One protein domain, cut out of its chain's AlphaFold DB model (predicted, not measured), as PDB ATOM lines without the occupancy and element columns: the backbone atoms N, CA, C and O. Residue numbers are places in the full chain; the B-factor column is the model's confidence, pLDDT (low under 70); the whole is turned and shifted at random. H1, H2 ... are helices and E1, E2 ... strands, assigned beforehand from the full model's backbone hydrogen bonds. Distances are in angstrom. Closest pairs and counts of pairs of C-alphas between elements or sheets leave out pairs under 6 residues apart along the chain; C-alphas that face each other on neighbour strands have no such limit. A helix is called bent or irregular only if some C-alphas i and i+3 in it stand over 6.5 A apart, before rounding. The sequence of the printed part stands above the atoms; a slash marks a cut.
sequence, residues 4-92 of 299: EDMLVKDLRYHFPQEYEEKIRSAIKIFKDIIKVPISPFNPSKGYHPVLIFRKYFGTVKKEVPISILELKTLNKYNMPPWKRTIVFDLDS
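AT A GLANCE: This is residues 4 to 92 of the 299 residues of an uncharacterized protein of Thermococcus litoralis (strain ATCC 51850 / DSM 5473 / JCM 8560 / NS-C) (UniProt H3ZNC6). A strongly twisted sheet of three strands, E2, E1 and E3, has one long helix, H2, running over one face, along its inner strand E1. A shorter helix, H1, folds back beside the first part of H2 and only grazes the sheet, while the E1 and E2 hairpin reaches to one end of the longest axis and the link of residues 34 to 47 to the other. The printed part has 89 residues, with two named helices and then three named strands along the chain, H1 H2 E1 E2 E3. The sheet is mixed, and the class is mixed, helices and strands. The whole is compact, with a radius of gyration of the C-alphas of 12.8 A, and it spans 37 by 26 by 24 A.

HOW THE PARTS SIT: Start at the inner strand E1, residues 48 to 57. Beside it find E2, residues 60 to 67, an edge strand antiparallel to it at 158 degrees; the two form a hairpin, and N 57 and O 60 are 2.8 A apart, within hydrogen-bond range. On the other side of E1 is the edge strand E3, residues 83 to 89, parallel to it at 29 degrees, with N 52 and O 86 within hydrogen-bond range at 2.8 A. E2 and E3 are apart. Residues 66 to 67 of E2 also pair, antiparallel, with residues 72 to 73. Now look at H2, residues 17 to 33, which is on the sheet at a height over the sheet of 9.2 A; with it the sheet makes two layers, a helix on one face of a sheet. It lies over E1 and runs along the strands, at 23 degrees to E1 on the local plane; their closest C-alphas, those of Ile 27 and Leu 51, are 7.9 A apart. H2 is irregular, with C-alphas 18 and 21 at 7.5 A. H1, residues 4 to 12, touches H2, which meets it with residues 20 to 24 alone; the closest C-alphas, those of Val 8 and Arg 24, are 6.5 A apart. The two form a helical hairpin, opposite ways at a steep tilt of 42 degrees. H1 only grazes the sheet, with its residues 7 to 11. In H1 each O i to N i+4 pair is within hydrogen-bond range, in H2 11 of 13.

IN THESE COORDINATES: Find C-alpha 48 at (6.107, -4.649, 36.793); from there E1 runs 28.5 A to C-alpha 57. E2 is 23.4 A long and E3 18.6 A, ending at C-alpha 89 at (22.765, -14.565, 32.225). H1 begins at C-alpha 4 at (4.517, -20.191, 28.743) and is 12.6 A long; H2 is 25.1 A.

THE WHOLE: The C-alphas farthest apart are those of Pro 37 and Gly 58, at 39.1 A. The links H1 to H2 and E1 to E2 are tight; H2 to E1 and E2 to E3 are long. The printed part has no cut, its mean pLDDT is 93.4, and no printed residue is under 70.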
ATOM      1  N   GLU A   4       3.106 -19.950  28.442       87.94
ATOM      2  CA  GLU A   4       4.517 -20.191  28.743       87.94
ATOM      3  C   GLU A   4       5.262 -20.878  27.589       87.94
ATOM      4  O   GLU A   4       6.342 -20.432  27.215       87.94
ATOM      5  N   ASP A   5       4.667 -21.891  26.953       87.94
ATOM      6  CA  ASP A   5       5.290 -22.587  25.820       87.94
ATOM      7  C   ASP A   5       5.420 -21.684  24.592       87.94
ATOM      8  O   ASP A   5       6.379 -21.805  23.833       87.94
ATOM      9  N   MET A   6       4.467 -20.765  24.395       88.12
ATOM     10  CA  MET A   6       4.558 -19.751  23.341       88.12
ATOM     11  C   MET A   6       5.742 -18.815  23.580       88.12
ATOM     12  O   MET A   6       6.514 -18.574  22.659       88.12
ATOM     13  N   LEU A   7       5.915 -18.338  24.816       92.50
ATOM     14  CA  LEU A   7       7.034 -17.473  25.182       92.50
ATOM     15  C   LEU A   7       8.385 -18.186  25.038       92.50
ATOM     16  O   LEU A   7       9.329 -17.603  24.517       92.50
ATOM     17  N   VAL A   8       8.484 -19.447  25.466       92.50
ATOM     18  CA  VAL A   8       9.714 -20.236  25.297       92.50
ATOM     19  C   VAL A   8      10.036 -20.414  23.812       92.50
ATOM     20  O   VAL A   8      11.179 -20.203  23.413       92.50
ATOM     21  N   LYS A   9       9.035 -20.720  22.971       89.69
ATOM     22  CA  LYS A   9       9.212 -20.783  21.511       89.69
ATOM     23  C   LYS A   9       9.675 -19.450  20.922       89.69
ATOM     24  O   LYS A   9      10.570 -19.461  20.086       89.69
ATOM     25  N   ASP A  10       9.117 -18.329  21.376       89.44
ATOM     26  CA  ASP A  10       9.549 -16.991  20.953       89.44
ATOM     27  C   ASP A  10      11.032 -16.754  21.307       89.44
ATOM     28  O   ASP A  10      11.848 -16.382  20.465       89.44
ATOM     29  N   LEU A  11      11.437 -17.111  22.529       92.25
ATOM     30  CA  LEU A  11      12.822 -16.980  22.995       92.25
ATOM     31  C   LEU A  11      13.820 -17.879  22.242       92.25
ATOM     32  O   LEU A  11      14.991 -17.505  22.131       92.25
ATOM     33  N   ARG A  12      13.385 -19.005  21.659       90.38
ATOM     34  CA  ARG A  12      14.236 -19.852  20.797       90.38
ATOM     35  C   ARG A  12      14.663 -19.165  19.502       90.38
ATOM     36  O   ARG A  12      15.714 -19.500  18.969       90.38
ATOM     37  N   TYR A  13      13.903 -18.192  18.998       88.88
ATOM     38  CA  TYR A  13      14.363 -17.378  17.864       88.88
ATOM     39  C   TYR A  13      15.505 -16.438  18.262       88.88
ATOM     40  O   TYR A  13      16.269 -15.965  17.417       88.88
ATOM     41  N   HIS A  14      15.647 -16.160  19.559       87.75
ATOM     42  CA  HIS A  14      16.666 -15.258  20.065       87.75
ATOM     43  C   HIS A  14      17.921 -15.967  20.584       87.75
ATOM     44  O   HIS A  14      19.002 -15.379  20.472       87.75
ATOM     45  N   PHE A  15      17.805 -17.188  21.107       93.44
ATOM     46  CA  PHE A  15      18.899 -17.918  21.754       93.44
ATOM     47  C   PHE A  15      19.037 -19.361  21.238       93.44
ATOM     48  O   PHE A  15      18.051 -19.934  20.781       93.44
ATOM     49  N   PRO A  16      20.236 -19.974  21.332       91.12
ATOM     50  CA  PRO A  16      20.442 -21.371  20.949       91.12
ATOM     51  C   PRO A  16      19.523 -22.344  21.704       91.12
ATOM     52  O   PRO A  16      19.217 -22.139  22.879       91.12
ATOM     53  N   GLN A  17      19.128 -23.434  21.036       90.50
ATOM     54  CA  GLN A  17      18.175 -24.420  21.565       90.50
ATOM     55  C   GLN A  17      18.653 -25.107  22.857       90.50
ATOM     56  O   GLN A  17      17.832 -25.477  23.690       90.50
ATOM     57  N   GLU A  18      19.964 -25.221  23.071       92.31
ATOM     58  CA  GLU A  18      20.555 -25.794  24.293       92.31
ATOM     59  C   GLU A  18      20.140 -25.063  25.587       92.31
ATOM     60  O   GLU A  18      20.176 -25.648  26.667       92.31
ATOM     61  N   TYR A  19      19.694 -23.803  25.492       92.81
ATOM     62  CA  TYR A  19      19.236 -23.015  26.639       92.81
ATOM     63  C   TYR A  19      17.734 -23.131  26.921       92.81
ATOM     64  O   TYR A  19      17.263 -22.532  27.886       92.81
ATOM     65  N   GLU A  20      16.972 -23.878  26.118       93.44
ATOM     66  CA  GLU A  20      15.508 -23.942  26.214       93.44
ATOM     67  C   GLU A  20      15.027 -24.365  27.613       93.44
ATOM     68  O   GLU A  20      14.232 -23.657  28.235       93.44
ATOM     69  N   GLU A  21      15.571 -25.455  28.160       93.44
ATOM     70  CA  GLU A  21      15.198 -25.955  29.493       93.44
ATOM     71  C   GLU A  21      15.630 -25.013  30.623       93.44
ATOM     72  O   GLU A  21      14.922 -24.833  31.619       93.44
ATOM     73  N   LYS A  22      16.770 -24.341  30.446       94.38
ATOM     74  CA  LYS A  22      17.276 -23.342  31.391       94.38
ATOM     75  C   LYS A  22      16.373 -22.105  31.427       94.38
ATOM     76  O   LYS A  22      16.033 -21.622  32.506       94.38
ATOM     77  N   ILE A  23      15.940 -21.629  30.258       95.19
ATOM     78  CA  ILE A  23      14.982 -20.527  30.094       95.19
ATOM     79  C   ILE A  23      13.636 -20.898  30.720       95.19
ATOM     80  O   ILE A  23      13.095 -20.125  31.513       95.19
ATOM     81  N   ARG A  24      13.117 -22.093  30.413       95.56
ATOM     82  CA  ARG A  24      11.862 -22.613  30.975       95.56
ATOM     83  C   ARG A  24      11.913 -22.651  32.504       95.56
ATOM     84  O   ARG A  24      11.018 -22.125  33.165       95.56
ATOM     85  N   SER A  25      12.993 -23.193  33.063       95.75
ATOM     86  CA  SER A  25      13.212 -23.260  34.513       95.75
ATOM     87  C   SER A  25      13.277 -21.869  35.147       95.75
ATOM     88  O   SER A  25      12.614 -21.622  36.155       95.75
ATOM     89  N   ALA A  26      14.001 -20.930  34.531       96.44
ATOM     90  CA  ALA A  26      14.093 -19.553  35.011       96.44
ATOM     91  C   ALA A  26      12.725 -18.847  35.018       96.44
ATOM     92  O   ALA A  26      12.368 -18.220  36.017       96.44
ATOM     93  N   ILE A  27      11.926 -18.991  33.952       96.00
ATOM     94  CA  ILE A  27      10.566 -18.430  33.876       96.00
ATOM     95  C   ILE A  27       9.687 -19.016  34.983       96.00
ATOM     96  O   ILE A  27       9.044 -18.260  35.714       96.00
ATOM     97  N   LYS A  28       9.672 -20.345  35.138       95.38
ATOM     98  CA  LYS A  28       8.857 -21.033  36.146       95.38
ATOM     99  C   LYS A  28       9.185 -20.562  37.562       95.38
ATOM    100  O   LYS A  28       8.284 -20.191  38.309       95.38
ATOM    101  N   ILE A  29      10.467 -20.528  37.919       95.75
ATOM    102  CA  ILE A  29      10.914 -20.137  39.262       95.75
ATOM    103  C   ILE A  29      10.610 -18.663  39.519       95.75
ATOM    104  O   ILE A  29      10.094 -18.300  40.577       95.75
ATOM    105  N   PHE A  30      10.855 -17.799  38.534       95.56
ATOM    106  CA  PHE A  30      10.606 -16.376  38.704       95.56
ATOM    107  C   PHE A  30       9.104 -16.047  38.783       95.56
ATOM    108  O   PHE A  30       8.722 -15.171  39.559       95.56
ATOM    109  N   LYS A  31       8.228 -16.813  38.112       95.06
ATOM    110  CA  LYS A  31       6.763 -16.748  38.310       95.06
ATOM    111  C   LYS A  31       6.342 -17.021  39.753       95.06
ATOM    112  O   LYS A  31       5.342 -16.462  40.197       95.06
ATOM    113  N   ASP A  32       7.060 -17.872  40.476       94.62
ATOM    114  CA  ASP A  32       6.760 -18.140  41.882       94.62
ATOM    115  C   ASP A  32       7.369 -17.083  42.807       94.62
ATOM    116  O   ASP A  32       6.697 -16.633  43.736       94.62
ATOM    117  N   ILE A  33       8.562 -16.569  42.491       95.12
ATOM    118  CA  ILE A  33       9.191 -15.459  43.230       95.12
ATOM    119  C   ILE A  33       8.333 -14.187  43.199       95.12
ATOM    120  O   ILE A  33       8.238 -13.493  44.214       95.12
ATOM    121  N   ILE A  34       7.681 -13.862  42.076       95.25
ATOM    122  CA  ILE A  34       6.817 -12.668  41.995       95.25
ATOM    123  C   ILE A  34       5.541 -12.792  42.842       95.25
ATOM    124  O   ILE A  34       4.905 -11.785  43.134       95.25
ATOM    125  N   LYS A  35       5.154 -14.005  43.256       93.69
ATOM    126  CA  LYS A  35       3.992 -14.221  44.133       93.69
ATOM    127  C   LYS A  35       4.340 -14.047  45.610       93.69
ATOM    128  O   LYS A  35       3.441 -13.850  46.420       93.69
ATOM    129  N   VAL A  36       5.624 -14.093  45.969       93.94
ATOM    130  CA  VAL A  36       6.084 -13.940  47.355       93.94
ATOM    131  C   VAL A  36       5.792 -12.512  47.839       93.94
ATOM    132  O   VAL A  36       6.320 -11.569  47.247       93.94
ATOM    133  N   PRO A  37       5.000 -12.291  48.904       91.25
ATOM    134  CA  PRO A  37       4.614 -10.947  49.357       91.25
ATOM    135  C   PRO A  37       5.800 -10.025  49.682       91.25
ATOM    136  O   PRO A  37       5.816  -8.850  49.318       91.25
ATOM    137  N   ILE A  38       6.832 -10.572  50.326       91.56
ATOM    138  CA  ILE A  38       8.025  -9.813  50.728       91.56
ATOM    139  C   ILE A  38       9.037  -9.622  49.591       91.56
ATOM    140  O   ILE A  38       9.910  -8.764  49.702       91.56
ATOM    141  N   SER A  39       8.894 -10.326  48.462       93.19
ATOM    142  CA  SER A  39       9.779 -10.169  47.301       93.19
ATOM    143  C   SER A  39       9.707  -8.741  46.743       93.19
ATOM    144  O   SER A  39       8.622  -8.154  46.672       93.19
ATOM    145  N   PRO A  40      10.835  -8.124  46.346       91.44
ATOM    146  CA  PRO A  40      10.829  -6.816  45.690       91.44
ATOM    147  C   PRO A  40      10.228  -6.873  44.277       91.44
ATOM    148  O   PRO A  40       9.920  -5.829  43.710       91.44
ATOM    149  N   PHE A  41      10.052  -8.075  43.719       94.12
ATOM    150  CA  PHE A  41       9.450  -8.305  42.407       94.12
ATOM    151  C   PHE A  41       7.936  -8.544  42.476       94.12
ATOM    152  O   PHE A  41       7.322  -8.797  41.442       94.12
ATOM    153  N   ASN A  42       7.330  -8.488  43.670       93.44
ATOM    154  CA  ASN A  42       5.892  -8.671  43.804       93.44
ATOM    155  C   ASN A  42       5.126  -7.501  43.154       93.44
ATOM    156  O   ASN A  42       5.318  -6.357  43.579       93.44
ATOM    157  N   PRO A  43       4.227  -7.765  42.188       92.44
ATOM    158  CA  PRO A  43       3.446  -6.734  41.509       92.44
ATOM    159  C   PRO A  43       2.612  -5.855  42.441       92.44
ATOM    160  O   PRO A  43       2.418  -4.674  42.164       92.44
ATOM    161  N   SER A  44       2.171  -6.396  43.580       91.56
ATOM    162  CA  SER A  44       1.378  -5.672  44.586       91.56
ATOM    163  C   SER A  44       2.134  -4.487  45.202       91.56
ATOM    164  O   SER A  44       1.524  -3.634  45.837       91.56
ATOM    165  N   LYS A  45       3.458  -4.405  45.001       89.50
ATOM    166  CA  LYS A  45       4.298  -3.262  45.391       89.50
ATOM    167  C   LYS A  45       4.321  -2.131  44.350       89.50
ATOM    168  O   LYS A  45       5.100  -1.197  44.505       89.50
ATOM    169  N   GLY A  46       3.511  -2.216  43.290       90.50
ATOM    170  CA  GLY A  46       3.387  -1.182  42.256       90.50
ATOM    171  C   GLY A  46       4.425  -1.261  41.133       90.50
ATOM    172  O   GLY A  46       4.556  -0.315  40.360       90.50
ATOM    173  N   TYR A  47       5.162  -2.370  41.024       92.44
ATOM    174  CA  TYR A  47       6.181  -2.569  39.989       92.44
ATOM    175  C   TYR A  47       5.820  -3.709  39.041       92.44
ATOM    176  O   TYR A  47       5.292  -4.737  39.453       92.44
ATOM    177  N   HIS A  48       6.207  -3.574  37.775       95.19
ATOM    178  CA  HIS A  48       6.107  -4.649  36.793       95.19
ATOM    179  C   HIS A  48       7.378  -5.512  36.800       95.19
ATOM    180  O   HIS A  48       8.454  -4.996  36.471       95.19
ATOM    181  N   PRO A  49       7.310  -6.810  37.154       96.31
ATOM    182  CA  PRO A  49       8.477  -7.680  37.153       96.31
ATOM    183  C   PRO A  49       8.890  -8.044  35.725       96.31
ATOM    184  O   PRO A  49       8.107  -8.594  34.941       96.31
ATOM    185  N   VAL A  50      10.146  -7.748  35.401       97.25
ATOM    186  CA  VAL A  50      10.757  -8.010  34.095       97.25
ATOM    187  C   VAL A  50      11.963  -8.925  34.277       97.25
ATOM    188  O   VAL A  50      12.878  -8.607  35.037       97.25
ATOM    189  N   LEU A  51      11.980 -10.045  33.559       97.31
ATOM    190  CA  LEU A  51      13.138 -10.937  33.462       97.31
ATOM    191  C   LEU A  51      13.854 -10.651  32.147       97.31
ATOM    192  O   LEU A  51      13.224 -10.634  31.097       97.31
ATOM    193  N   ILE A  52      15.153 -10.388  32.194       97.69
ATOM    194  CA  ILE A  52      15.966 -10.122  31.010       97.69
ATOM    195  C   ILE A  52      16.882 -11.313  30.797       97.69
ATOM    196  O   ILE A  52      17.783 -11.538  31.597       97.69
ATOM    197  N   PHE A  53      16.677 -12.051  29.711       97.81
ATOM    198  CA  PHE A  53      17.630 -13.069  29.292       97.81
ATOM    199  C   PHE A  53      18.793 -12.403  28.571       97.81
ATOM    200  O   PHE A  53      18.578 -11.654  27.616       97.81
ATOM    201  N   ARG A  54      20.016 -12.669  29.027       97.19
ATOM    202  CA  ARG A  54      21.247 -12.113  28.463       97.19
ATOM    203  C   ARG A  54      22.166 -13.233  27.995       97.19
ATOM    204  O   ARG A  54      22.347 -14.205  28.718       97.19
ATOM    205  N   LYS A  55      22.773 -13.077  26.818       96.06
ATOM    206  CA  LYS A  55      23.834 -13.964  26.320       96.06
ATOM    207  C   LYS A  55      24.910 -13.180  25.583       96.06
ATOM    208  O   LYS A  55      24.593 -12.220  24.870       96.06
ATOM    209  N   TYR A  56      26.156 -13.617  25.726       92.69
ATOM    210  CA  TYR A  56      27.281 -13.111  24.954       92.69
ATOM    211  C   TYR A  56      27.564 -14.018  23.749       92.69
ATOM    212  O   TYR A  56      27.661 -15.238  23.859       92.69
ATOM    213  N   PHE A  57      27.696 -13.405  22.577       89.62
ATOM    214  CA  PHE A  57      28.117 -14.031  21.326       89.62
ATOM    215  C   PHE A  57      29.451 -13.398  20.919       89.62
ATOM    216  O   PHE A  57      29.495 -12.423  20.166       89.62
ATOM    217  N   GLY A  58      30.544 -13.891  21.506       88.38
ATOM    218  CA  GLY A  58      31.837 -13.209  21.442       88.38
ATOM    219  C   GLY A  58      31.766 -11.856  22.155       88.38
ATOM    220  O   GLY A  58      31.480 -11.797  23.347       88.38
ATOM    221  N   THR A  59      31.988 -10.762  21.425       88.62
ATOM    222  CA  THR A  59      31.894  -9.387  21.953       88.62
ATOM    223  C   THR A  59      30.477  -8.811  21.911       88.62
ATOM    224  O   THR A  59      30.213  -7.782  22.534       88.62
ATOM    225  N   VAL A  60      29.549  -9.454  21.195       91.12
ATOM    226  CA  VAL A  60      28.180  -8.959  21.027       91.12
ATOM    227  C   VAL A  60      27.302  -9.465  22.162       91.12
ATOM    228  O   VAL A  60      27.167 -10.664  22.387       91.12
ATOM    229  N   LYS A  61      26.646  -8.538  22.857       93.81
ATOM    230  CA  LYS A  61      25.696  -8.836  23.926       93.81
ATOM    231  C   LYS A  61      24.265  -8.777  23.388       93.81
ATOM    232  O   LYS A  61      23.846  -7.747  22.866       93.81
ATOM    233  N   LYS A  62      23.501  -9.858  23.559       94.88
ATOM    234  CA  LYS A  62      22.071  -9.922  23.218       94.88
ATOM    235  C   LYS A  62      21.235  -9.982  24.489       94.88
ATOM    236  O   LYS A  62      21.476 -10.832  25.343       94.88
ATOM    237  N   GLU A  63      20.248  -9.096  24.597       96.75
ATOM    238  CA  GLU A  63      19.300  -9.050  25.712       96.75
ATOM    239  C   GLU A  63      17.866  -9.138  25.197       96.75
ATOM    240  O   GLU A  63      17.487  -8.423  24.268       96.75
ATOM    241  N   VAL A  64      17.066 -10.001  25.820       97.00
ATOM    242  CA  VAL A  64      15.637 -10.130  25.532       97.00
ATOM    243  C   VAL A  64      14.860  -9.982  26.838       97.00
ATOM    244  O   VAL A  64      14.844 -10.907  27.654       97.00
ATOM    245  N   PRO A  65      14.249  -8.810  27.080       97.25
ATOM    246  CA  PRO A  65      13.395  -8.595  28.236       97.25
ATOM    247  C   PRO A  65      12.035  -9.265  28.025       97.25
ATOM    248  O   PRO A  65      11.465  -9.213  26.937       97.25
ATOM    249  N   ILE A  66      11.486  -9.853  29.082       97.00
ATOM    250  CA  ILE A  66      10.160 -10.465  29.090       97.00
ATOM    251  C   ILE A  66       9.342  -9.964  30.278       97.00
ATOM    252  O   ILE A  66       9.862  -9.738  31.374       97.00
ATOM    253  N   SER A  67       8.038  -9.810  30.071       95.50
ATOM    254  CA  SER A  67       7.091  -9.626  31.166       95.50
ATOM    255  C   SER A  67       6.704 -10.985  31.728       95.50
ATOM    256  O   SER A  67       6.217 -11.846  30.998       95.50
ATOM    257  N   ILE A  68       6.847 -11.149  33.040       94.19
ATOM    258  CA  ILE A  68       6.437 -12.380  33.730       94.19
ATOM    259  C   ILE A  68       4.940 -12.398  34.018       94.19
ATOM    260  O   ILE A  68       4.328 -13.463  34.036       94.19
ATOM    261  N   LEU A  69       4.344 -11.219  34.199       92.75
ATOM    262  CA  LEU A  69       2.901 -11.059  34.357       92.75
ATOM    263  C   LEU A  69       2.144 -11.434  33.083       92.75
ATOM    264  O   LEU A  69       1.170 -12.178  33.125       92.75
ATOM    265  N   GLU A  70       2.607 -10.920  31.947       92.81
ATOM    266  CA  GLU A  70       1.920 -11.075  30.666       92.81
ATOM    267  C   GLU A  70       2.428 -12.274  29.861       92.81
ATOM    268  O   GLU A  70       1.779 -12.679  28.899       92.81
ATOM    269  N   LEU A  71       3.564 -12.858  30.265       93.00
ATOM    270  CA  LEU A  71       4.264 -13.938  29.564       93.00
ATOM    271  C   LEU A  71       4.520 -13.602  28.088       93.00
ATOM    272  O   LEU A  71       4.213 -14.390  27.197       93.00
ATOM    273  N   LYS A  72       5.095 -12.421  27.841       93.81
ATOM    274  CA  LYS A  72       5.425 -11.930  26.496       93.81
ATOM    275  C   LYS A  72       6.794 -11.256  26.449       93.81
ATOM    276  O   LYS A  72       7.256 -10.717  27.460       93.81
ATOM    277  N   THR A  73       7.406 -11.235  25.270       94.44
ATOM    278  CA  THR A  73       8.614 -10.455  24.993       94.44
ATOM    279  C   THR A  73       8.321  -8.955  24.997       94.44
ATOM    280  O   THR A  73       7.252  -8.478  24.598       94.44
ATOM    281  N   LEU A  74       9.281  -8.195  25.515       94.56
ATOM    282  CA  LEU A  74       9.230  -6.746  25.597       94.56
ATOM    283  C   LEU A  74      10.229  -6.132  24.610       94.56
ATOM    284  O   LEU A  74      11.290  -6.677  24.321       94.56
ATOM    285  N   ASN A  75       9.885  -4.960  24.103       92.62
ATOM    286  CA  ASN A  75      10.680  -4.122  23.226       92.62
ATOM    287  C   ASN A  75      10.616  -2.671  23.732       92.62
ATOM    288  O   ASN A  75       9.984  -2.375  24.744       92.62
ATOM    289  N   LYS A  76      11.268  -1.742  23.029       90.00
ATOM    290  CA  LYS A  76      11.296  -0.324  23.427       90.00
ATOM    291  C   LYS A  76       9.917   0.353  23.489       90.00
ATOM    292  O   LYS A  76       9.788   1.352  24.181       90.00
ATOM    293  N   TYR A  77       8.911  -0.172  22.789       91.31
ATOM    294  CA  TYR A  77       7.582   0.438  22.669       91.31
ATOM    295  C   TYR A  77       6.575  -0.081  23.698       91.31
ATOM    296  O   TYR A  77       5.652   0.640  24.058       91.31
ATOM    297  N   ASN A  78       6.733  -1.319  24.170       92.19
ATOM    298  CA  ASN A  78       5.821  -1.945  25.135       92.19
ATOM    299  C   ASN A  78       6.462  -2.154  26.521       92.19
ATOM    300  O   ASN A  78       5.901  -2.857  27.362       92.19
ATOM    301  N   MET A  79       7.642  -1.572  26.750       93.94
ATOM    302  CA  MET A  79       8.347  -1.641  28.024       93.94
ATOM    303  C   MET A  79       7.572  -0.868  29.105       93.94
ATOM    304  O   MET A  79       7.355   0.334  28.947       93.94
ATOM    305  N   PRO A  80       7.212  -1.502  30.232       93.06
ATOM    306  CA  PRO A  80       6.538  -0.815  31.325       93.06
ATOM    307  C   PRO A  80       7.432   0.276  31.940       93.06
ATOM    308  O   PRO A  80       8.623   0.022  32.158       93.06
ATOM    309  N   PRO A  81       6.881   1.460  32.265       89.31
ATOM    310  CA  PRO A  81       7.653   2.560  32.846       89.31
ATOM    311  C   PRO A  81       8.155   2.227  34.259       89.31
ATOM    312  O   PRO A  81       9.322   2.443  34.576       89.31
ATOM    313  N   TRP A  82       7.305   1.621  35.091       92.25
ATOM    314  CA  TRP A  82       7.610   1.261  36.479       92.25
ATOM    315  C   TRP A  82       8.020  -0.207  36.587       92.25
ATOM    316  O   TRP A  82       7.270  -1.045  37.089       92.25
ATOM    317  N   LYS A  83       9.200  -0.555  36.070       94.50
ATOM    318  CA  LYS A  83       9.684  -1.946  36.041       94.50
ATOM    319  C   LYS A  83      10.715  -2.251  37.126       94.50
ATOM    320  O   LYS A  83      11.582  -1.435  37.431       94.50
ATOM    321  N   ARG A  84      10.674  -3.479  37.645       95.06
ATOM    322  CA  ARG A  84      11.743  -4.094  38.447       95.06
ATOM    323  C   ARG A  84      12.365  -5.206  37.615       95.06
ATOM    324  O   ARG A  84      11.695  -6.184  37.293       95.06
ATOM    325  N   THR A  85      13.625  -5.033  37.239       95.00
ATOM    326  CA  THR A  85      14.327  -5.947  36.334       95.00
ATOM    327  C   THR A  85      15.241  -6.895  37.089       95.00
ATOM    328  O   THR A  85      15.961  -6.470  37.991       95.00
ATOM    329  N   ILE A  86      15.277  -8.149  36.655       95.19
ATOM    330  CA  ILE A  86      16.326  -9.109  36.993       95.19
ATOM    331  C   ILE A  86      16.982  -9.576  35.690       95.19
ATOM    332  O   ILE A  86      16.289  -9.762  34.687       95.19
ATOM    333  N   VAL A  87      18.306  -9.713  35.673       96.88
ATOM    334  CA  VAL A  87      19.046 -10.132  34.475       96.88
ATOM    335  C   VAL A  87      19.542 -11.547  34.686       96.88
ATOM    336  O   VAL A  87      20.404 -11.744  35.529       96.88
ATOM    337  N   PHE A  88      19.014 -12.488  33.909       97.44
ATOM    338  CA  PHE A  88      19.436 -13.879  33.902       97.44
ATOM    339  C   PHE A  88      20.413 -14.122  32.759       97.44
ATOM    340  O   PHE A  88      20.059 -14.083  31.576       97.44
ATOM    341  N   ASP A  89      21.661 -14.347  33.134       96.50
ATOM    342  CA  ASP A  89      22.765 -14.565  32.225       96.50
ATOM    343  C   ASP A  89      22.836 -16.040  31.807       96.50
ATOM    344  O   ASP A  89      23.131 -16.929  32.607       96.50
ATOM    345  N   LEU A  90      22.552 -16.319  30.534       95.69
ATOM    346  CA  LEU A  90      22.516 -17.679  30.001       95.69
ATOM    347  C   LEU A  90      23.874 -18.380  30.077       95.69
ATOM    348  O   LEU A  90      23.892 -19.610  30.125       95.69
ATOM    349  N   ASP A  91      24.984 -17.648  30.145       93.19
ATOM    350  CA  ASP A  91      26.321 -18.232  30.184       93.19
ATOM    351  C   ASP A  91      26.743 -18.603  31.619       93.19
ATOM    352  O   ASP A  91      27.410 -19.616  31.821       93.19
ATOM    353  N   SER A  92      26.313 -17.842  32.633       94.69
ATOM    354  CA  SER A  92      26.827 -17.970  34.013       94.69
ATOM    355  C   SER A  92      25.793 -18.311  35.092       94.69
ATOM    356  O   SER A  92      26.133 -18.964  36.092       94.69
TER     357      SER A  92